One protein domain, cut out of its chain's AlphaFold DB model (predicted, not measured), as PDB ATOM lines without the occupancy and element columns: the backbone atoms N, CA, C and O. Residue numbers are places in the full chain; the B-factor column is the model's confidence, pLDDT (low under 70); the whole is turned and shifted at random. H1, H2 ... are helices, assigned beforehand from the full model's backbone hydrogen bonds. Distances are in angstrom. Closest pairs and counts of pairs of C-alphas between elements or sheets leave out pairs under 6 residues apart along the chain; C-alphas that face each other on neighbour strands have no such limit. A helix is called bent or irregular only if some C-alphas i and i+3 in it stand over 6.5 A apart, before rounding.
ATOM      1  N   SER A 224       0.132  20.827  48.408       92.88
ATOM      2  CA  SER A 224      -0.452  20.327  49.657       92.88
ATOM      3  C   SER A 224      -1.938  19.995  49.523       92.88
ATOM      4  O   SER A 224      -2.412  19.034  50.120       92.88
ATOM      5  N   ASP A 225      -2.680  20.752  48.713       92.06
ATOM      6  CA  ASP A 225      -4.092  20.465  48.463       92.06
ATOM      7  C   ASP A 225      -4.245  19.237  47.565       92.06
ATOM      8  O   ASP A 225      -5.100  18.392  47.818       92.06
ATOM      9  N   LEU A 226      -3.391  19.089  46.548       93.19
ATOM     10  CA  LEU A 226      -3.350  17.889  45.711       93.19
ATOM     11  C   LEU A 226      -3.000  16.641  46.525       93.19
ATOM     12  O   LEU A 226      -3.627  15.606  46.313       93.19
ATOM     13  N   GLU A 227      -2.053  16.731  47.458       93.88
ATOM     14  CA  GLU A 227      -1.720  15.647  48.391       93.88
ATOM     15  C   GLU A 227      -2.947  15.249  49.213       93.88
ATOM     16  O   GLU A 227      -3.305  14.073  49.237       93.88
ATOM     17  N   ASN A 228      -3.655  16.223  49.794       91.75
ATOM     18  CA  ASN A 228      -4.890  15.970  50.538       91.75
ATOM     19  C   ASN A 228      -5.968  15.321  49.657       91.75
ATOM     20  O   ASN A 228      -6.613  14.358  50.068       91.75
ATOM     21  N   ILE A 229      -6.153  15.817  48.429       92.25
ATOM     22  CA  ILE A 229      -7.128  15.282  47.470       92.25
ATOM     23  C   ILE A 229      -6.781  13.836  47.105       92.25
ATOM     24  O   ILE A 229      -7.664  12.977  47.106       92.25
ATOM     25  N   VAL A 230      -5.516  13.548  46.795       91.31
ATOM     26  CA  VAL A 230      -5.059  12.194  46.464       91.31
ATOM     27  C   VAL A 230      -5.210  11.276  47.674       91.31
ATOM     28  O   VAL A 230      -5.811  10.216  47.534       91.31
ATOM     29  N   GLN A 231      -4.760  11.689  48.859       88.69
ATOM     30  CA  GLN A 231      -4.869  10.890  50.079       88.69
ATOM     31  C   GLN A 231      -6.329  10.561  50.415       88.69
ATOM     32  O   GLN A 231      -6.634   9.421  50.745       88.69
ATOM     33  N   ALA A 232      -7.254  11.513  50.264       88.44
ATOM     34  CA  ALA A 232      -8.679  11.271  50.490       88.44
ATOM     35  C   ALA A 232      -9.279  10.256  49.500       88.44
ATOM     36  O   ALA A 232     -10.167   9.484  49.857       88.44
ATOM     37  N   ASN A 233      -8.808  10.250  48.246       85.88
ATOM     38  CA  ASN A 233      -9.268   9.306  47.220       85.88
ATOM     39  C   ASN A 233      -8.583   7.931  47.324       85.88
ATOM     40  O   ASN A 233      -9.167   6.935  46.900       85.88
ATOM     41  N   PHE A 234      -7.374   7.874  47.884       82.44
ATOM     42  CA  PHE A 234      -6.554   6.670  48.010       82.44
ATOM     43  C   PHE A 234      -5.984   6.547  49.435       82.44
ATOM     44  O   PHE A 234      -4.764   6.593  49.614       82.44
ATOM     45  N   PRO A 235      -6.838   6.380  50.465       75.94
ATOM     46  CA  PRO A 235      -6.427   6.458  51.873       75.94
ATOM     47  C   PRO A 235      -5.415   5.382  52.282       75.94
ATOM     48  O   PRO A 235      -4.693   5.550  53.258       75.94
ATOM     49  N   TYR A 236      -5.339   4.292  51.523       72.19
ATOM     50  CA  TYR A 236      -4.413   3.186  51.739       72.19
ATOM     51  C   TYR A 236      -3.004   3.440  51.199       72.19
ATOM     52  O   TYR A 236      -2.093   2.690  51.551       72.19
ATOM     53  N   LEU A 237      -2.803   4.450  50.347       75.06
ATOM     54  CA  LEU A 237      -1.472   4.800  49.863       75.06
ATOM     55  C   LEU A 237      -0.703   5.572  50.934       75.06
ATOM     56  O   LEU A 237      -1.254   6.419  51.639       75.06
ATOM     57  N   LYS A 238       0.600   5.292  51.031       74.88
ATOM     58  CA  LYS A 238       1.494   6.007  51.943       74.88
ATOM     59  C   LYS A 238       1.655   7.464  51.550       74.88
ATOM     60  O   LYS A 238       1.798   7.773  50.365       74.88
ATOM     61  N   SER A 239       1.779   8.315  52.566       78.12
ATOM     62  CA  SER A 239       2.008   9.752  52.407       78.12
ATOM     63  C   SER A 239       3.211  10.074  51.513       78.12
ATOM     64  O   SER A 239       3.153  10.993  50.704       78.12
ATOM     65  N   GLU A 240       4.276   9.275  51.582       79.00
ATOM     66  CA  GLU A 240       5.483   9.438  50.778       79.00
ATOM     67  C   GLU A 240       5.221   9.141  49.299       79.00
ATOM     68  O   GLU A 240       5.623   9.916  48.440       79.00
ATOM     69  N   ALA A 241       4.487   8.066  48.989       76.81
ATOM     70  CA  ALA A 241       4.126   7.737  47.611       76.81
ATOM     71  C   ALA A 241       3.178   8.789  47.011       76.81
ATOM     72  O   ALA A 241       3.342   9.182  45.855       76.81
ATOM     73  N   VAL A 242       2.221   9.281  47.809       85.56
ATOM     74  CA  VAL A 242       1.328  10.383  47.423       85.56
ATOM     75  C   VAL A 242       2.129  11.647  47.126       85.56
ATOM     76  O   VAL A 242       1.977  12.225  46.050       85.56
ATOM     77  N   LYS A 243       3.030  12.037  48.031       87.69
ATOM     78  CA  LYS A 243       3.890  13.207  47.867       87.69
ATOM     79  C   LYS A 243       4.757  13.106  46.613       87.69
ATOM     80  O   LYS A 243       4.739  14.022  45.796       87.69
ATOM     81  N   SER A 244       5.446  11.983  46.406       82.56
ATOM     82  CA  SER A 244       6.310  11.794  45.234       82.56
ATOM     83  C   SER A 244       5.513  11.825  43.925       82.56
ATOM     84  O   SER A 244       5.962  12.416  42.939       82.56
ATOM     85  N   ALA A 245       4.291  11.280  43.905       83.75
ATOM     86  CA  ALA A 245       3.402  11.398  42.752       83.75
ATOM     87  C   ALA A 245       2.955  12.851  42.500       83.75
ATOM     88  O   ALA A 245       3.041  13.332  41.368       83.75
ATOM     89  N   VAL A 246       2.525  13.573  43.540       90.69
ATOM     90  CA  VAL A 246       2.097  14.977  43.428       90.69
ATOM     91  C   VAL A 246       3.248  15.877  42.991       90.69
ATOM     92  O   VAL A 246       3.072  16.679  42.072       90.69
ATOM     93  N   ASP A 247       4.436  15.724  43.578       88.25
ATOM     94  CA  ASP A 247       5.630  16.488  43.214       88.25
ATOM     95  C   ASP A 247       5.959  16.335  41.730       88.25
ATOM     96  O   ASP A 247       6.234  17.318  41.033       88.25
ATOM     97  N   ARG A 248       5.860  15.106  41.227       83.50
ATOM     98  CA  ARG A 248       6.138  14.769  39.834       83.50
ATOM     99  C   ARG A 248       5.087  15.294  38.870       83.50
ATOM    100  O   ARG A 248       5.429  15.862  37.833       83.50
ATOM    101  N   PHE A 249       3.816  15.144  39.221       86.75
ATOM    102  CA  PHE A 249       2.701  15.699  38.463       86.75
ATOM    103  C   PHE A 249       2.779  17.231  38.384       86.75
ATOM    104  O   PHE A 249       2.615  17.813  37.312       86.75
ATOM    105  N   TYR A 250       3.095  17.890  39.499       87.94
ATOM    106  CA  TYR A 250       3.245  19.340  39.539       87.94
ATOM    107  C   TYR A 250       4.468  19.799  38.735       87.94
ATOM    108  O   TYR A 250       4.383  20.777  37.995       87.94
ATOM    109  N   GLY A 251       5.588  19.071  38.817       85.56
ATOM    110  CA  GLY A 251       6.774  19.313  37.989       85.56
ATOM    111  C   GLY A 251       6.458  19.240  36.496       85.56
ATOM    112  O   GLY A 251       6.773  20.164  35.751       85.56
ATOM    113  N   LEU A 252       5.738  18.203  36.068       82.69
ATOM    114  CA  LEU A 252       5.253  18.088  34.695       82.69
ATOM    115  C   LEU A 252       4.367  19.278  34.294       82.69
ATOM    116  O   LEU A 252       4.545  19.840  33.217       82.69
ATOM    117  N   ARG A 253       3.420  19.674  35.150       85.31
ATOM    118  CA  ARG A 253       2.534  20.817  34.886       85.31
ATOM    119  C   ARG A 253       3.325  22.119  34.704       85.31
ATOM    120  O   ARG A 253       2.990  22.911  33.824       85.31
ATOM    121  N   LEU A 254       4.385  22.327  35.490       85.50
ATOM    122  CA  LEU A 254       5.301  23.461  35.332       85.50
ATOM    123  C   LEU A 254       6.077  23.404  34.011       85.50
ATOM    124  O   LEU A 254       6.244  24.441  33.374       85.50
ATOM    125  N   GLU A 255       6.528  22.225  33.580       81.25
ATOM    126  CA  GLU A 255       7.176  22.069  32.273       81.25
ATOM    127  C   GLU A 255       6.197  22.346  31.125       81.25
ATOM    128  O   GLU A 255       6.515  23.126  30.232       81.25
ATOM    129  N   MET A 256       4.970  21.817  31.175       81.25
ATOM    130  CA  MET A 256       3.933  22.078  30.163       81.25
ATOM    131  C   MET A 256       3.646  23.573  29.989       81.25
ATOM    132  O   MET A 256       3.522  24.042  28.858       81.25
ATOM    133  N   LYS A 257       3.627  24.341  31.088       82.00
ATOM    134  CA  LYS A 257       3.467  25.807  31.066       82.00
ATOM    135  C   LYS A 257       4.568  26.539  30.301       82.00
ATOM    136  O   LYS A 257       4.321  27.614  29.764       82.00
ATOM    137  N   LYS A 258       5.781  25.983  30.245       82.50
ATOM    138  CA  LYS A 258       6.904  26.568  29.491       82.50
ATOM    139  C   LYS A 258       6.782  26.329  27.984       82.50
ATOM    140  O   LYS A 258       7.489  26.978  27.216       82.50
ATOM    141  N   HIS A 259       5.908  25.418  27.551       76.38
ATOM    142  CA  HIS A 259       5.750  25.039  26.153       76.38
ATOM    143  C   HIS A 259       4.468  25.644  25.549       76.38
ATOM    144  O   HIS A 259       3.371  25.151  25.820       76.38
ATOM    145  N   PRO A 260       4.581  26.664  24.675       61.03
ATOM    146  CA  PRO A 260       3.436  27.431  24.169       61.03
ATOM    147  C   PRO A 260       2.478  26.657  23.245       61.03
ATOM    148  O   PRO A 260       1.399  27.156  22.953       61.03
ATOM    149  N   ASN A 261       2.838  25.449  22.799       61.91
ATOM    150  CA  ASN A 261       1.995  24.611  21.931       61.91
ATOM    151  C   ASN A 261       1.229  23.518  22.692       61.91
ATOM    152  O   ASN A 261       0.662  22.617  22.075       61.91
ATOM    153  N   THR A 262       1.251  23.537  24.024       62.12
ATOM    154  CA  THR A 262       0.478  22.582  24.817       62.12
ATOM    155  C   THR A 262      -0.975  23.055  24.854       62.12
ATOM    156  O   THR A 262      -1.276  24.043  25.512       62.12
ATOM    157  N   GLU A 263      -1.877  22.370  24.139       61.53
ATOM    158  CA  GLU A 263      -3.295  22.774  24.045       61.53
ATOM    159  C   GLU A 263      -3.995  22.812  25.412       61.53
ATOM    160  O   GLU A 263      -4.922  23.598  25.617       61.53
ATOM    161  N   LYS A 264      -3.568  21.960  26.355       72.31
ATOM    162  CA  LYS A 264      -4.165  21.858  27.688       72.31
ATOM    163  C   LYS A 264      -3.177  21.320  28.721       72.31
ATOM    164  O   LYS A 264      -2.520  20.307  28.497       72.31
ATOM    165  N   GLU A 265      -3.117  21.978  29.873       80.12
ATOM    166  CA  GLU A 265      -2.343  21.523  31.029       80.12
ATOM    167  C   GLU A 265      -3.011  20.325  31.726       80.12
ATOM    168  O   GLU A 265      -4.240  20.210  31.736       80.12
ATOM    169  N   VAL A 266      -2.213  19.479  32.384       83.75
ATOM    170  CA  VAL A 266      -2.740  18.358  33.176       83.75
ATOM    171  C   VAL A 266      -3.601  18.819  34.357       83.75
ATOM    172  O   VAL A 266      -3.268  19.770  35.061       83.75
ATOM    173  N   SER A 267      -4.700  18.122  34.600       87.12
ATOM    174  CA  SER A 267      -5.762  18.451  35.552       87.12
ATOM    175  C   SER A 267      -5.778  17.512  36.761       87.12
ATOM    176  O   SER A 267      -5.226  16.412  36.726       87.12
ATOM    177  N   THR A 268      -6.468  17.912  37.833       90.06
ATOM    178  CA  THR A 268      -6.640  17.073  39.032       90.06
ATOM    179  C   THR A 268      -7.311  15.734  38.711       90.06
ATOM    180  O   THR A 268      -6.948  14.718  39.294       90.06
ATOM    181  N   SER A 269      -8.243  15.682  37.750       86.56
ATOM    182  CA  SER A 269      -8.832  14.413  37.298       86.56
ATOM    183  C   SER A 269      -7.799  13.470  36.685       86.56
ATOM    184  O   SER A 269      -7.832  12.279  36.964       86.56
ATOM    185  N   GLU A 270      -6.851  13.999  35.914       85.62
ATOM    186  CA  GLU A 270      -5.805  13.190  35.284       85.62
ATOM    187  C   GLU A 270      -4.774  12.698  36.310       85.62
ATOM    188  O   GLU A 270      -4.297  11.570  36.192       85.62
ATOM    189  N   LEU A 271      -4.489  13.485  37.359       87.75
ATOM    190  CA  LEU A 271      -3.735  13.010  38.525       87.75
ATOM    191  C   LEU A 271      -4.455  11.841  39.207       87.75
ATOM    192  O   LEU A 271      -3.836  10.818  39.476       87.75
ATOM    193  N   LEU A 272      -5.760  11.966  39.468       88.44
ATOM    194  CA  LEU A 272      -6.533  10.900  40.112       88.44
ATOM    195  C   LEU A 272      -6.608   9.632  39.253       88.44
ATOM    196  O   LEU A 272      -6.526   8.532  39.795       88.44
ATOM    197  N   ASP A 273      -6.733   9.759  37.933       82.69
ATOM    198  CA  ASP A 273      -6.711   8.607  37.028       82.69
ATOM    199  C   ASP A 273      -5.334   7.934  37.004       82.69
ATOM    200  O   ASP A 273      -5.251   6.705  37.049       82.69
ATOM    201  N   TRP A 274      -4.253   8.720  37.022       84.06
ATOM    202  CA  TRP A 274      -2.899   8.182  37.141       84.06
ATOM    203  C   TRP A 274      -2.687   7.454  38.473       84.06
ATOM    204  O   TRP A 274      -2.180   6.334  38.487       84.06
ATOM    205  N   MET A 275      -3.143   8.037  39.584       83.81
ATOM    206  CA  MET A 275      -3.077   7.400  40.901       83.81
ATOM    207  C   MET A 275      -3.908   6.118  40.963       83.81
ATOM    208  O   MET A 275      -3.448   5.131  41.531       83.81
ATOM    209  N   ARG A 276      -5.082   6.082  40.318       81.88
ATOM    210  CA  ARG A 276      -5.897   4.864  40.215       81.88
ATOM    211  C   ARG A 276      -5.169   3.766  39.446       81.88
ATOM    212  O   ARG A 276      -5.206   2.612  39.863       81.88
ATOM    213  N   ALA A 277      -4.494   4.116  38.352       75.81
ATOM    214  CA  ALA A 277      -3.672   3.164  37.620       75.81
ATOM    215  C   ALA A 277      -2.522   2.652  38.500       75.81
ATOM    216  O   ALA A 277      -2.390   1.445  38.669       75.81
ATOM    217  N   ILE A 278      -1.742   3.542  39.124       75.38
ATOM    218  CA  ILE A 278      -0.649   3.156  40.032       75.38
ATOM    219  C   ILE A 278      -1.151   2.211  41.128       75.38
ATOM    220  O   ILE A 278      -0.550   1.159  41.346       75.38
ATOM    221  N   ALA A 279      -2.260   2.561  41.778       75.88
ATOM    222  CA  ALA A 279      -2.862   1.754  42.826       75.88
ATOM    223  C   ALA A 279      -3.244   0.357  42.322       75.88
ATOM    224  O   ALA A 279      -2.870  -0.627  42.948       75.88
ATOM    225  N   HIS A 280      -3.875   0.251  41.149       74.81
ATOM    226  CA  HIS A 280      -4.246  -1.036  40.556       74.81
ATOM    227  C   HIS A 280      -3.036  -1.961  40.330       74.81
ATOM    228  O   HIS A 280      -3.058  -3.141  40.679       74.81
ATOM    229  N   PHE A 281      -1.946  -1.434  39.766       71.88
ATOM    230  CA  PHE A 281      -0.745  -2.240  39.529       71.88
ATOM    231  C   PHE A 281       0.028  -2.546  40.812       71.88
ATOM    232  O   PHE A 281       0.654  -3.604  40.914       71.88
ATOM    233  N   PHE A 282      -0.030  -1.654  41.797       73.50
ATOM    234  CA  PHE A 282       0.505  -1.912  43.125       73.50
ATOM    235  C   PHE A 282      -0.272  -3.028  43.834       73.50
ATOM    236  O   PHE A 282       0.338  -3.974  44.316       73.50
ATOM    237  N   GLU A 283      -1.603  -2.983  43.818       75.62
ATOM    238  CA  GLU A 283      -2.489  -4.015  44.368       75.62
ATOM    239  C   GLU A 283      -2.236  -5.387  43.729       75.62
ATOM    240  O   GLU A 283      -2.150  -6.394  44.435       75.62
ATOM    241  N   ALA A 284      -2.019  -5.436  42.411       77.69
ATOM    242  CA  ALA A 284      -1.639  -6.665  41.719       77.69
ATOM    243  C   ALA A 284      -0.284  -7.223  42.207       77.69
ATOM    244  O   ALA A 284      -0.161  -8.430  42.429       77.69
ATOM    245  N   LYS A 285       0.721  -6.357  42.421       77.44
ATOM    246  CA  LYS A 285       2.015  -6.756  43.005       77.44
ATOM    247  C   LYS A 285       1.866  -7.233  44.455       77.44
ATOM    248  O   LYS A 285       2.450  -8.254  44.813       77.44
ATOM    249  N   VAL A 286       1.083  -6.524  45.277       78.75
ATOM    250  CA  VAL A 286       0.792  -6.897  46.673       78.75
ATOM    251  C   VAL A 286       0.156  -8.279  46.719       78.75
ATOM    252  O   VAL A 286       0.614  -9.132  47.474       78.75
ATOM    253  N   LYS A 287      -0.858  -8.524  45.883       84.44
ATOM    254  CA  LYS A 287      -1.538  -9.817  45.800       84.44
ATOM    255  C   LYS A 287      -0.549 -10.951  45.523       84.44
ATOM    256  O   LYS A 287      -0.513 -11.907  46.290       84.44
ATOM    257  N   ALA A 288       0.286 -10.806  44.493       86.56
ATOM    258  CA  ALA A 288       1.284 -11.814  44.138       86.56
ATOM    259  C   ALA A 288       2.288 -12.070  45.279       86.56
ATOM    260  O   ALA A 288       2.590 -13.218  45.600       86.56
ATOM    261  N   ALA A 289       2.767 -11.011  45.940       85.69
ATOM    262  CA  ALA A 289       3.702 -11.129  47.060       85.69
ATOM    263  C   ALA A 289       3.067 -11.779  48.305       85.69
ATOM    264  O   ALA A 289       3.728 -12.534  49.020       85.69
ATOM    265  N   LEU A 290       1.786 -11.505  48.575       86.62
ATOM    266  CA  LEU A 290       1.036 -12.142  49.659       86.62
ATOM    267  C   LEU A 290       0.767 -13.623  49.373       86.62
ATOM    268  O   LEU A 290       0.919 -14.441  50.277       86.62
ATOM    269  N   GLU A 291       0.407 -13.977  48.137       90.50
ATOM    270  CA  GLU A 291       0.245 -15.372  47.703       90.50
ATOM    271  C   GLU A 291       1.556 -16.155  47.901       90.50
ATOM    272  O   GLU A 291       1.559 -17.195  48.562       90.50
ATOM    273  N   GLU A 292       2.689 -15.596  47.466       92.06
ATOM    274  CA  GLU A 292       4.019 -16.183  47.679       92.06
ATOM    275  C   GLU A 292       4.374 -16.314  49.176       92.06
ATOM    276  O   GLU A 292       4.969 -17.306  49.611       92.06
ATOM    277  N   LEU A 293       3.995 -15.332  50.002       88.75
ATOM    278  CA  LEU A 293       4.219 -15.377  51.447       88.75
ATOM    279  C   LEU A 293       3.387 -16.477  52.125       88.75
ATOM    280  O   LEU A 293       3.889 -17.131  53.041       88.75
ATOM    281  N   VAL A 294       2.147 -16.707  51.682       92.50
ATOM    282  CA  VAL A 294       1.297 -17.805  52.176       92.50
ATOM    283  C   VAL A 294       1.878 -19.162  51.786       92.50
ATOM    284  O   VAL A 294       1.900 -20.065  52.622       92.50
ATOM    285  N   GLU A 295       2.397 -19.302  50.565       91.94
ATOM    286  CA  GLU A 295       3.082 -20.525  50.125       91.94
ATOM    287  C   GLU A 295       4.323 -20.819  50.979       91.94
ATOM    288  O   GLU A 295       4.520 -21.948  51.435       91.94
ATOM    289  N   LYS A 296       5.142 -19.796  51.253       93.12
ATOM    290  CA  LYS A 296       6.356 -19.918  52.077       93.12
ATOM    291  C   LYS A 296       6.064 -20.070  53.568       93.12
ATOM    292  O   LYS A 296       6.875 -20.635  54.301       93.12
ATOM    293  N   THR A 297       4.963 -19.514  54.065       92.56
ATOM    294  CA  THR A 297       4.615 -19.508  55.494       92.56
ATOM    295  C   THR A 297       3.105 -19.714  55.693       92.56
ATOM    296  O   THR A 297       2.384 -18.767  56.021       92.56
ATOM    297  N   PRO A 298       2.612 -20.968  55.600       91.75
ATOM    298  CA  PRO A 298       1.178 -21.274  55.676       91.75
ATOM    299  C   PRO A 298       0.487 -20.809  56.968       91.75
ATOM    300  O   PRO A 298      -0.713 -20.545  56.970       91.75
ATOM    301  N   ALA A 299       1.236 -20.662  58.066       91.69
ATOM    302  CA  ALA A 299       0.719 -20.186  59.348       91.69
ATOM    303  C   ALA A 299       0.174 -18.743  59.306       91.69
ATOM    304  O   ALA A 299      -0.675 -18.401  60.123       91.69
ATOM    305  N   LYS A 300       0.619 -17.909  58.352       89.69
ATOM    306  CA  LYS A 300       0.137 -16.524  58.183       89.69
ATOM    307  C   LYS A 300      -1.170 -16.420  57.393       89.69
ATOM    308  O   LYS A 300      -1.752 -15.344  57.302       89.69
ATOM    309  N   ARG A 301      -1.662 -17.526  56.831       90.69
ATOM    310  CA  ARG A 301      -2.861 -17.536  55.986       90.69
ATOM    311  C   ARG A 301      -4.097 -16.892  56.635       90.69
ATOM    312  O   ARG A 301      -4.715 -16.079  55.958       90.69
ATOM    313  N   PRO A 302      -4.446 -17.156  57.912       91.56
ATOM    314  CA  PRO A 302      -5.628 -16.547  58.532       91.56
ATOM    315  C   PRO A 302      -5.581 -15.013  58.590       91.56
ATOM    316  O   PRO A 302      -6.623 -14.368  58.547       91.56
ATOM    317  N   GLU A 303      -4.380 -14.439  58.675       90.00
ATOM    318  CA  GLU A 303      -4.139 -12.994  58.710       90.00
ATOM    319  C   GLU A 303      -4.169 -12.373  57.298       90.00
ATOM    320  O   GLU A 303      -4.637 -11.252  57.124       90.00
ATOM    321  N   ILE A 304      -3.732 -13.118  56.276       90.44
ATOM    322  CA  ILE A 304      -3.617 -12.653  54.881       90.44
ATOM    323  C   ILE A 304      -4.921 -12.829  54.080       90.44
ATOM    324  O   ILE A 304      -5.232 -12.005  53.217       90.44
ATOM    325  N   GLU A 305      -5.701 -13.881  54.348       89.94
ATOM    326  CA  GLU A 305      -6.903 -14.241  53.570       89.94
ATOM    327  C   GLU A 305      -7.926 -13.090  53.424       89.94
ATOM    328  O   GLU A 305      -8.437 -12.898  52.317       89.94
ATOM    329  N   PRO A 306      -8.209 -12.268  54.461       88.62
ATOM    330  CA  PRO A 306      -9.112 -11.124  54.320       88.62
ATOM    331  C   PRO A 306      -8.627 -10.084  53.299       88.62
ATOM    332  O   PRO A 306      -9.444  -9.522  52.571       88.62
ATOM    333  N   ILE A 307      -7.312  -9.852  53.219       84.56
ATOM    334  CA  ILE A 307      -6.704  -8.918  52.261       84.56
ATOM    335  C   ILE A 307      -6.812  -9.486  50.845       84.56
ATOM    336  O   ILE A 307      -7.251  -8.789  49.934       84.56
ATOM    337  N   LEU A 308      -6.471 -10.766  50.653       86.94
ATOM    338  CA  LEU A 308      -6.581 -11.423  49.345       86.94
ATOM    339  C   LEU A 308      -8.020 -11.419  48.820       86.94
ATOM    340  O   LEU A 308      -8.233 -11.201  47.627       86.94
ATOM    341  N   LYS A 309      -9.005 -11.610  49.705       87.12
ATOM    342  CA  LYS A 309     -10.423 -11.526  49.347       87.12
ATOM    343  C   LYS A 309     -10.817 -10.111  48.911       87.12
ATOM    344  O   LYS A 309     -11.436  -9.968  47.862       87.12
ATOM    345  N   ALA A 310     -10.423  -9.084  49.668       78.81
ATOM    346  CA  ALA A 310     -10.694  -7.691  49.307       78.81
ATOM    347  C   ALA A 310     -10.094  -7.335  47.934       78.81
ATOM    348  O   ALA A 310     -10.800  -6.819  47.069       78.81
ATOM    349  N   LEU A 311      -8.833  -7.712  47.693       77.94
ATOM    350  CA  LEU A 311      -8.157  -7.509  46.407       77.94
ATOM    351  C   LEU A 311      -8.832  -8.272  45.257       77.94
ATOM    352  O   LEU A 311      -8.909  -7.767  44.142       77.94
ATOM    353  N   ALA A 312      -9.338  -9.486  45.499       81.31
ATOM    354  CA  ALA A 312     -10.048 -10.268  44.483       81.31
ATOM    355  C   ALA A 312     -11.413  -9.668  44.108       81.31
ATOM    356  O   ALA A 312     -11.843  -9.793  42.961       81.31
ATOM    357  N   GLU A 313     -12.079  -9.011  45.056       78.44
ATOM    358  CA  GLU A 313     -13.369  -8.340  44.862       78.44
ATOM    359  C   GLU A 313     -13.214  -6.882  44.378       78.44
ATOM    360  O   GLU A 313     -14.214  -6.182  44.219       78.44
ATOM    361  N   ASN A 314     -11.981  -6.423  44.102       66.75
ATOM    362  CA  ASN A 314     -11.637  -5.022  43.800       66.75
ATOM    363  C   ASN A 314     -12.174  -4.036  44.855       66.75
ATOM    364  O   ASN A 314     -12.564  -2.910  44.537       66.75
ATOM    365  N   LEU A 315     -12.232  -4.478  46.112       65.38
ATOM    366  CA  LEU A 315     -12.615  -3.634  47.232       65.38
ATOM    367  C   LEU A 315     -11.393  -2.839  47.707       65.38
ATOM    368  O   LEU A 315     -10.299  -3.403  47.796       65.38
ATOM    369  N   PRO A 316     -11.560  -1.550  48.053       59.44
ATOM    370  CA  PRO A 316     -10.464  -0.755  48.582       59.44
ATOM    371  C   PRO A 316      -9.950  -1.370  49.886       59.44
ATOM    372  O   PRO A 316     -10.733  -1.733  50.770       59.44
ATOM    373  N   LEU A 317      -8.626  -1.454  50.025       66.06
ATOM    374  CA  LEU A 317      -8.010  -1.808  51.300       66.06
ATOM    375  C   LEU A 317      -8.290  -0.687  52.302       66.06
ATOM    376  O   LEU A 317      -8.023   0.483  52.031       66.06
ATOM    377  N   ASN A 318      -8.835  -1.036  53.465       66.44
ATOM    378  CA  ASN A 318      -8.977  -0.070  54.549       66.44
ATOM    379  C   ASN A 318      -7.623   0.185  55.236       66.44
ATOM    380  O   ASN A 318      -6.634  -0.504  54.978       66.44
ATOM    381  N   GLU A 319      -7.581   1.169  56.133       65.94
ATOM    382  CA  GLU A 319      -6.353   1.554  56.836       65.94
ATOM    383  C   GLU A 319      -5.697   0.370  57.569       65.94
ATOM    384  O   GLU A 319      -4.492   0.157  57.445       65.94
ATOM    385  N   ALA A 320      -6.488  -0.460  58.259       73.12
ATOM    386  CA  ALA A 320      -5.986  -1.628  58.982       73.12
ATOM    387  C   ALA A 320      -5.366  -2.679  58.043       73.12
ATOM    388  O   ALA A 320      -4.303  -3.226  58.332       73.12
ATOM    389  N   MET A 321      -6.003  -2.940  56.896       76.56
ATOM    390  CA  MET A 321      -5.464  -3.827  55.863       76.56
ATOM    391  C   MET A 321      -4.175  -3.263  55.265       76.56
ATOM    392  O   MET A 321      -3.230  -4.021  55.068       76.56
ATOM    393  N   SER A 322      -4.105  -1.951  55.019       70.00
ATOM    394  CA  SER A 322      -2.895  -1.306  54.497       70.00
ATOM    395  C   SER A 322      -1.723  -1.396  55.487       70.00
ATOM    396  O   SER A 322      -0.638  -1.853  55.124       70.00
ATOM    397  N   GLN A 323      -1.959  -1.093  56.768       75.00
ATOM    398  CA  GLN A 323      -0.956  -1.243  57.833       75.00
ATOM    399  C   GLN A 323      -0.454  -2.689  57.956       75.00
ATOM    400  O   GLN A 323       0.734  -2.931  58.186       75.00
ATOM    401  N   LEU A 324      -1.349  -3.663  57.779       79.88
ATOM    402  CA  LEU A 324      -0.994  -5.075  57.809       79.88
ATOM    403  C   LEU A 324      -0.169  -5.491  56.581       79.88
ATOM    404  O   LEU A 324       0.844  -6.174  56.733       79.88
ATOM    405  N   VAL A 325      -0.543  -5.042  55.377       76.19
ATOM    406  CA  VAL A 325       0.266  -5.232  54.160       76.19
ATOM    407  C   VAL A 325       1.671  -4.676  54.366       76.19
ATOM    408  O   VAL A 325       2.643  -5.349  54.037       76.19
ATOM    409  N   ASP A 326       1.803  -3.502  54.978       74.44
ATOM    410  CA  ASP A 326       3.102  -2.902  55.281       74.44
ATOM    411  C   ASP A 326       3.934  -3.701  56.281       74.44
ATOM    412  O   ASP A 326       5.146  -3.838  56.106       74.44
ATOM    413  N   ALA A 327       3.308  -4.231  57.331       80.44
ATOM    414  CA  ALA A 327       3.994  -5.069  58.309       80.44
ATOM    415  C   ALA A 327       4.483  -6.386  57.681       80.44
ATOM    416  O   ALA A 327       5.561  -6.884  58.021       80.44
ATOM    417  N   LEU A 328       3.705  -6.945  56.751       81.69
ATOM    418  CA  LEU A 328       4.015  -8.194  56.059       81.69
ATOM    419  C   LEU A 328       5.006  -8.011  54.903       81.69
ATOM    420  O   LEU A 328       5.831  -8.896  54.671       81.69
ATOM    421  N   LEU A 329       4.943  -6.877  54.199       79.31
ATOM    422  CA  LEU A 329       5.696  -6.562  52.981       79.31
ATOM    423  C   LEU A 329       6.376  -5.173  53.063       79.31
ATOM    424  O   LEU A 329       6.184  -4.330  52.181       79.31
ATOM    425  N   PRO A 330       7.242  -4.909  54.062       69.00
ATOM    426  CA  PRO A 330       7.770  -3.565  54.346       69.00
ATOM    427  C   PRO A 330       8.627  -2.952  53.222       69.00
ATOM    428  O   PRO A 330       8.859  -1.740  53.209       69.00
ATOM    429  N   GLY A 331       9.115  -3.772  52.286       68.12
ATOM    430  CA  GLY A 331       9.886  -3.323  51.124       68.12
ATOM    431  C   GLY A 331       9.031  -2.780  49.978       68.12
ATOM    432  O   GLY A 331       9.473  -1.870  49.285       68.12
ATOM    433  N   LEU A 332       7.801  -3.275  49.809       69.38
ATOM    434  CA  LEU A 332       7.014  -3.045  48.594       69.38
ATOM    435  C   LEU A 332       6.517  -1.596  48.487       69.38
ATOM    436  O   LEU A 332       6.593  -0.975  47.431       69.38
ATOM    437  N   SER A 333       6.075  -1.015  49.602       62.19
ATOM    438  CA  SER A 333       5.625   0.382  49.640       62.19
ATOM    439  C   SER A 333       6.785   1.371  49.447       62.19
ATOM    440  O   SER A 333       6.606   2.428  48.849       62.19
ATOM    441  N   LYS A 334       7.995   1.021  49.916       67.88
ATOM    442  CA  LYS A 334       9.214   1.800  49.641       67.88
ATOM    443  C   LYS A 334       9.640   1.669  48.183       67.88
ATOM    444  O   LYS A 334      10.021   2.666  47.585       67.88
ATOM    445  N   GLU A 335       9.548   0.470  47.611       70.38
ATOM    446  CA  GLU A 335       9.804   0.229  46.188       70.38
ATOM    447  C   GLU A 335       8.872   1.071  45.312       70.38
ATOM    448  O   GLU A 335       9.341   1.685  44.362       70.38
ATOM    449  N   LEU A 336       7.587   1.189  45.667       69.31
ATOM    450  CA  LEU A 336       6.647   2.050  44.947       69.31
ATOM    451  C   LEU A 336       7.040   3.534  45.007       69.31
ATOM    452  O   LEU A 336       7.021   4.210  43.980       69.31
ATOM    453  N   ALA A 337       7.397   4.048  46.188       65.62
ATOM    454  CA  ALA A 337       7.838   5.437  46.334       65.62
ATOM    455  C   ALA A 337       9.121   5.705  45.526       65.62
ATOM    456  O   ALA A 337       9.190   6.678  44.778       65.62
ATOM    457  N   VAL A 338      10.096   4.791  45.593       71.31
ATOM    458  CA  VAL A 338      11.329   4.858  44.797       71.31
ATOM    459  C   VAL A 338      11.028   4.784  43.301       71.31
ATOM    460  O   VAL A 338      11.604   5.547  42.531       71.31
ATOM    461  N   ASP A 339      10.118   3.913  42.869       70.56
ATOM    462  CA  ASP A 339       9.690   3.814  41.473       70.56
ATOM    463  C   ASP A 339       9.090   5.140  40.983       70.56
ATOM    464  O   ASP A 339       9.411   5.588  39.884       70.56
ATOM    465  N   LEU A 340       8.259   5.798  41.796       69.06
ATOM    466  CA  LEU A 340       7.667   7.097  41.466       69.06
ATOM    467  C   LEU A 340       8.704   8.227  41.404       69.06
ATOM    468  O   LEU A 340       8.548   9.141  40.594       69.06
ATOM    469  N   GLU A 341       9.754   8.159  42.221       68.00
ATOM    470  CA  GLU A 341      10.836   9.151  42.261       68.00
ATOM    471  C   GLU A 341      11.878   8.969  41.152       68.00
ATOM    472  O   GLU A 341      12.343   9.947  40.569       68.00
ATOM    473  N   THR A 342      12.276   7.725  40.881       66.06
ATOM    474  CA  THR A 342      13.496   7.413  40.116       66.06
ATOM    475  C   THR A 342      13.236   7.011  38.675       66.06
ATOM    476  O   THR A 342      14.099   7.224  37.821       66.06
ATOM    477  N   LYS A 343      12.065   6.439  38.375       65.12
ATOM    478  CA  LYS A 343      11.725   6.065  37.001       65.12
ATOM    479  C   LYS A 343      11.431   7.314  36.192       65.12
ATOM    480  O   LYS A 343      10.910   8.298  36.716       65.12
ATOM    481  N   ASP A 344      11.733   7.287  34.900       59.41
ATOM    482  CA  ASP A 344      11.364   8.387  34.016       59.41
ATOM    483  C   ASP A 344       9.842   8.353  33.768       59.41
ATOM    484  O   ASP A 344       9.172   7.339  33.995       59.41
ATOM    485  N   LEU A 345       9.223   9.477  33.381       54.78
ATOM    486  CA  LEU A 345       7.774   9.538  33.102       54.78
ATOM    487  C   LEU A 345       7.429   8.506  32.030       54.78
ATOM    488  O   LEU A 345       6.336   7.941  32.036       54.78
ATOM    489  N   LYS A 346       8.424   8.189  31.189       52.31
ATOM    490  CA  LYS A 346       8.342   7.151  30.169       52.31
ATOM    491  C   LYS A 346       8.159   5.739  30.678       52.31
ATOM    492  O   LYS A 346       7.437   4.962  30.063       52.31
ATOM    493  N   ASP A 347       8.778   5.419  31.795       53.22
ATOM    494  CA  ASP A 347       8.751   4.063  32.330       53.22
ATOM    495  C   ASP A 347       7.485   3.826  33.169       53.22
ATOM    496  O   ASP A 347       7.128   2.691  33.468       53.22
ATOM    497  N   LEU A 348       6.762   4.907  33.485       54.03
ATOM    498  CA  LEU A 348       5.432   4.891  34.089       54.03
ATOM    499  C   LEU A 348       4.309   5.003  33.032       54.03
ATOM    500  O   LEU A 348       3.137   4.995  33.396       54.03
ATOM    501  N   TYR A 349       4.635   5.042  31.725       50.50
ATOM    502  CA  TYR A 349       3.653   5.083  30.624       50.50
ATOM    503  C   TYR A 349       2.641   3.934  30.583       50.50
ATOM    504  O   TYR A 349       1.510   4.215  30.188       50.50
ATOM    505  N   PRO A 350       2.948   2.688  31.001       48.84
ATOM    506  CA  PRO A 350       1.918   1.652  31.107       48.84
ATOM    507  C   PRO A 350       0.736   2.064  32.003       48.84
ATOM    508  O   PRO A 350      -0.341   1.487  31.903       48.84
ATOM    509  N   TYR A 351       0.934   3.078  32.853       47.56
ATOM    510  CA  TYR A 351      -0.021   3.573  33.841       47.56
ATOM    511  C   TYR A 351      -0.690   4.899  33.445       47.56
ATOM    512  O   TYR A 351      -1.610   5.348  34.122       47.56
ATOM    513  N   LEU A 352      -0.247   5.551  32.366       50.34
ATOM    514  CA  LEU A 352      -0.683   6.897  31.980       50.34
ATOM    515  C   LEU A 352      -1.633   6.814  30.776       50.34
ATOM    516  O   LEU A 352      -1.229   6.974  29.628       50.34
ATOM    517  N   LEU A 353      -2.924   6.591  31.036       49.84
ATOM    518  CA  LEU A 353      -3.989   6.586  30.016       49.84
ATOM    519  C   LEU A 353      -4.508   8.000  29.678       49.84
ATOM    520  O   LEU A 353      -5.682   8.185  29.364       49.84
ATOM    521  N   VAL A 354      -3.651   9.020  29.749       53.38
ATOM    522  CA  VAL A 354      -4.086  10.420  29.681       53.38
ATOM    523  C   VAL A 354      -3.677  11.070  28.359       53.38
ATOM    524  O   VAL A 354      -2.499  11.142  28.012       53.38
ATOM    525  N   LYS A 355      -4.665  11.592  27.623       52.47
ATOM    526  CA  LYS A 355      -4.480  12.217  26.302       52.47
ATOM    527  C   LYS A 355      -3.522  13.420  26.331       52.47
ATOM    528  O   LYS A 355      -2.621  13.475  25.502       52.47
ATOM    529  N   SER A 356      -3.651  14.318  27.312       56.12
ATOM    530  CA  SER A 356      -2.795  15.515  27.449       56.12
ATOM    531  C   SER A 356      -1.305  15.174  27.586       56.12
ATOM    532  O   SER A 356      -0.449  15.872  27.043       56.12
ATOM    533  N   LEU A 357      -0.987  14.048  28.232       56.62
ATOM    534  CA  LEU A 357       0.378  13.533  28.357       56.62
ATOM    535  C   LEU A 357       0.919  12.968  27.048       56.62
ATOM    536  O   LEU A 357       2.080  13.199  26.704       56.62
ATOM    537  N   ASN A 358       0.080  12.230  26.317       57.06
ATOM    538  CA  ASN A 358       0.437  11.705  25.004       57.06
ATOM    539  C   ASN A 358       0.706  12.846  24.014       57.06
ATOM    540  O   ASN A 358       1.703  12.800  23.291       57.06
ATOM    541  N   ASP A 359      -0.119  13.891  24.038       56.09
ATOM    542  CA  ASP A 359       0.032  15.062  23.173       56.09
ATOM    543  C   ASP A 359       1.301  15.863  23.527       56.09
ATOM    544  O   ASP A 359       2.102  16.188  22.645       56.09
ATOM    545  N   PHE A 360       1.564  16.087  24.821       57.56
ATOM    546  CA  PHE A 360       2.793  16.738  25.290       57.56
ATOM    547  C   PHE A 360       4.058  15.958  24.895       57.56
ATOM    548  O   PHE A 360       5.036  16.540  24.420       57.56
ATOM    549  N   LYS A 361       4.032  14.623  24.994       57.09
ATOM    550  CA  LYS A 361       5.128  13.750  24.546       57.09
ATOM    551  C   LYS A 361       5.364  13.847  23.042       57.09
ATOM    552  O   LYS A 361       6.515  13.958  22.621       57.09
ATOM    553  N   ILE A 362       4.305  13.793  22.229       53.47
ATOM    554  CA  ILE A 362       4.414  13.976  20.774       53.47
ATOM    555  C   ILE A 362       5.095  15.314  20.475       53.47
ATOM    556  O   ILE A 362       5.914  15.390  19.561       53.47
ATOM    557  N   HIS A 363       4.810  16.352  21.263       57.56
ATOM    558  CA  HIS A 363       5.448  17.650  21.103       57.56
ATOM    559  C   HIS A 363       6.938  17.648  21.488       57.56
ATOM    560  O   HIS A 363       7.766  18.095  20.694       57.56
ATOM    561  N   ILE A 364       7.306  17.079  22.643       55.00
ATOM    562  CA  ILE A 364       8.715  16.936  23.059       55.00
ATOM    563  C   ILE A 364       9.519  16.138  22.025       55.00
ATOM    564  O   ILE A 364      10.620  16.536  21.654       55.00
ATOM    565  N   LEU A 365       8.974  15.022  21.529       53.41
ATOM    566  CA  LEU A 365       9.648  14.181  20.537       53.41
ATOM    567  C   LEU A 365       9.804  14.875  19.176       53.41
ATOM    568  O   LEU A 365      10.774  14.602  18.478       53.41
ATOM    569  N   LYS A 366       8.884  15.775  18.804       53.41
ATOM    570  CA  LYS A 366       8.980  16.572  17.568       53.41
ATOM    571  C   LYS A 366       9.990  17.719  17.659       53.41
ATOM    572  O   LYS A 366      10.560  18.069  16.637       53.41
ATOM    573  N   ASN A 367      10.204  18.298  18.842       50.88
ATOM    574  CA  ASN A 367      11.119  19.435  19.029       50.88
ATOM    575  C   ASN A 367      12.567  19.027  19.356       50.88
ATOM    576  O   ASN A 367      13.455  19.870  19.294       50.88
ATOM    577  N   ASN A 368      12.806  17.760  19.706       49.62
ATOM    578  CA  ASN A 368      14.138  17.202  19.967       49.62
ATOM    579  C   ASN A 368      14.729  16.453  18.749       49.62
ATOM    580  O   ASN A 368      15.612  15.612  18.929       49.62
ATOM    581  N   GLY A 369      14.205  16.704  17.543       39.38
ATOM    582  CA  GLY A 369      14.644  16.110  16.273       39.38
ATOM    583  C   GLY A 369      15.445  17.069  15.410       39.38
ATOM    584  O   GLY A 369      15.103  18.273  15.410       39.38
TER     585      GLY A 369
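Overview. This is residues 224 to 369 of the 369 residues of the protein "MoxR family ATPase" of Saprospiraceae bacterium (UniProt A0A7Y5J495). One long helix, H3, runs along much of an elongated all-helix body, with H4 folded back on it at one end and H2 making a looser hairpin with it at the other. H1 crosses the first parts of H2 and H3, H6 packs on residues 240 to 248 of H2, and H5 and H7 are more loosely placed, H5 near H3, H4 and H6, and H7 near H2. The printed part has 146 residues, with seven named helices in the order H1 to H7 and no named strand. It is only just compact, close to loose, with a radius of gyration of the C-alphas of 17.5 A, and spans 59 by 32 by 24 A.

Along the chain. Find C-alpha 268 at (-6.640, 17.073, 39.032); from there H3 runs 41.3 A to residue 296. Before it, H1 is residues 224 to 233, 14.3 A, and H2 is residues 239 to 258, 28.8 A, beginning with C-alpha 239 at (2.008, 9.752, 52.407). After it come H4, residues 298 to 312, 19.3 A; H5, residues 319 to 328, 14.3 A; H6, residues 332 to 342, 14.9 A; and H7, residues 355 to 367, 18.7 A, ending with C-alpha 367 at (11.119, 19.435, 19.029). H4 is irregular: C-alphas 299 and 302 are 7.4 A apart.

Arrangement. Start at H3, which with H2 is a hub, each touching three helices. H2, H3 and H6 form an up and down bundle, each running against the one before it. H2 and H3, a helical hairpin, only just touch, with 3 pairs of C-alphas within 8 A; the closest are those of Phe 249 and Leu 271, 7.0 A. H4 makes a second helical hairpin with residues 283 to 294 of H3, closest at the C-alphas of Val 294 and Arg 301, 5.6 A, at a shallow tilt of 28 degrees. H1 touches H2 at a steep tilt of 56 degrees, closest at the C-alphas of Glu 227 and Lys 243, 6.1 A, and touches H3 at Val 230 and Leu 272, whose C-alphas are 6.6 A apart. H6 touches H2 the same way at a shallow tilt of 18 degrees; the closest C-alphas, of Ala 241 and Ala 337, are 4.5 A apart. H5 and H3 are close but not clearly touching, with the C-alphas of Val 286 and Val 325 7.7 A apart; H7 and H2 likewise, at Met 256 and Phe 360, C-alphas 7.3 A apart. Every O i to N i+4 pair is within hydrogen-bond range in H1, H3, H5, H6 and H7, against 15 of 16 in H2 and 7 of 11 in H4.

Size, cuts and confidence. Look at Pro 260 and Ala 299 for the two C-alphas farthest apart, 59.3 A. The printed part has no cut and ends at the chain's last residue, 369. The link from H6 to H7, residues 343 to 354, is long. Residues 340 to 369 are among the 47 with pLDDT under 70, and the mean of H7 is 55.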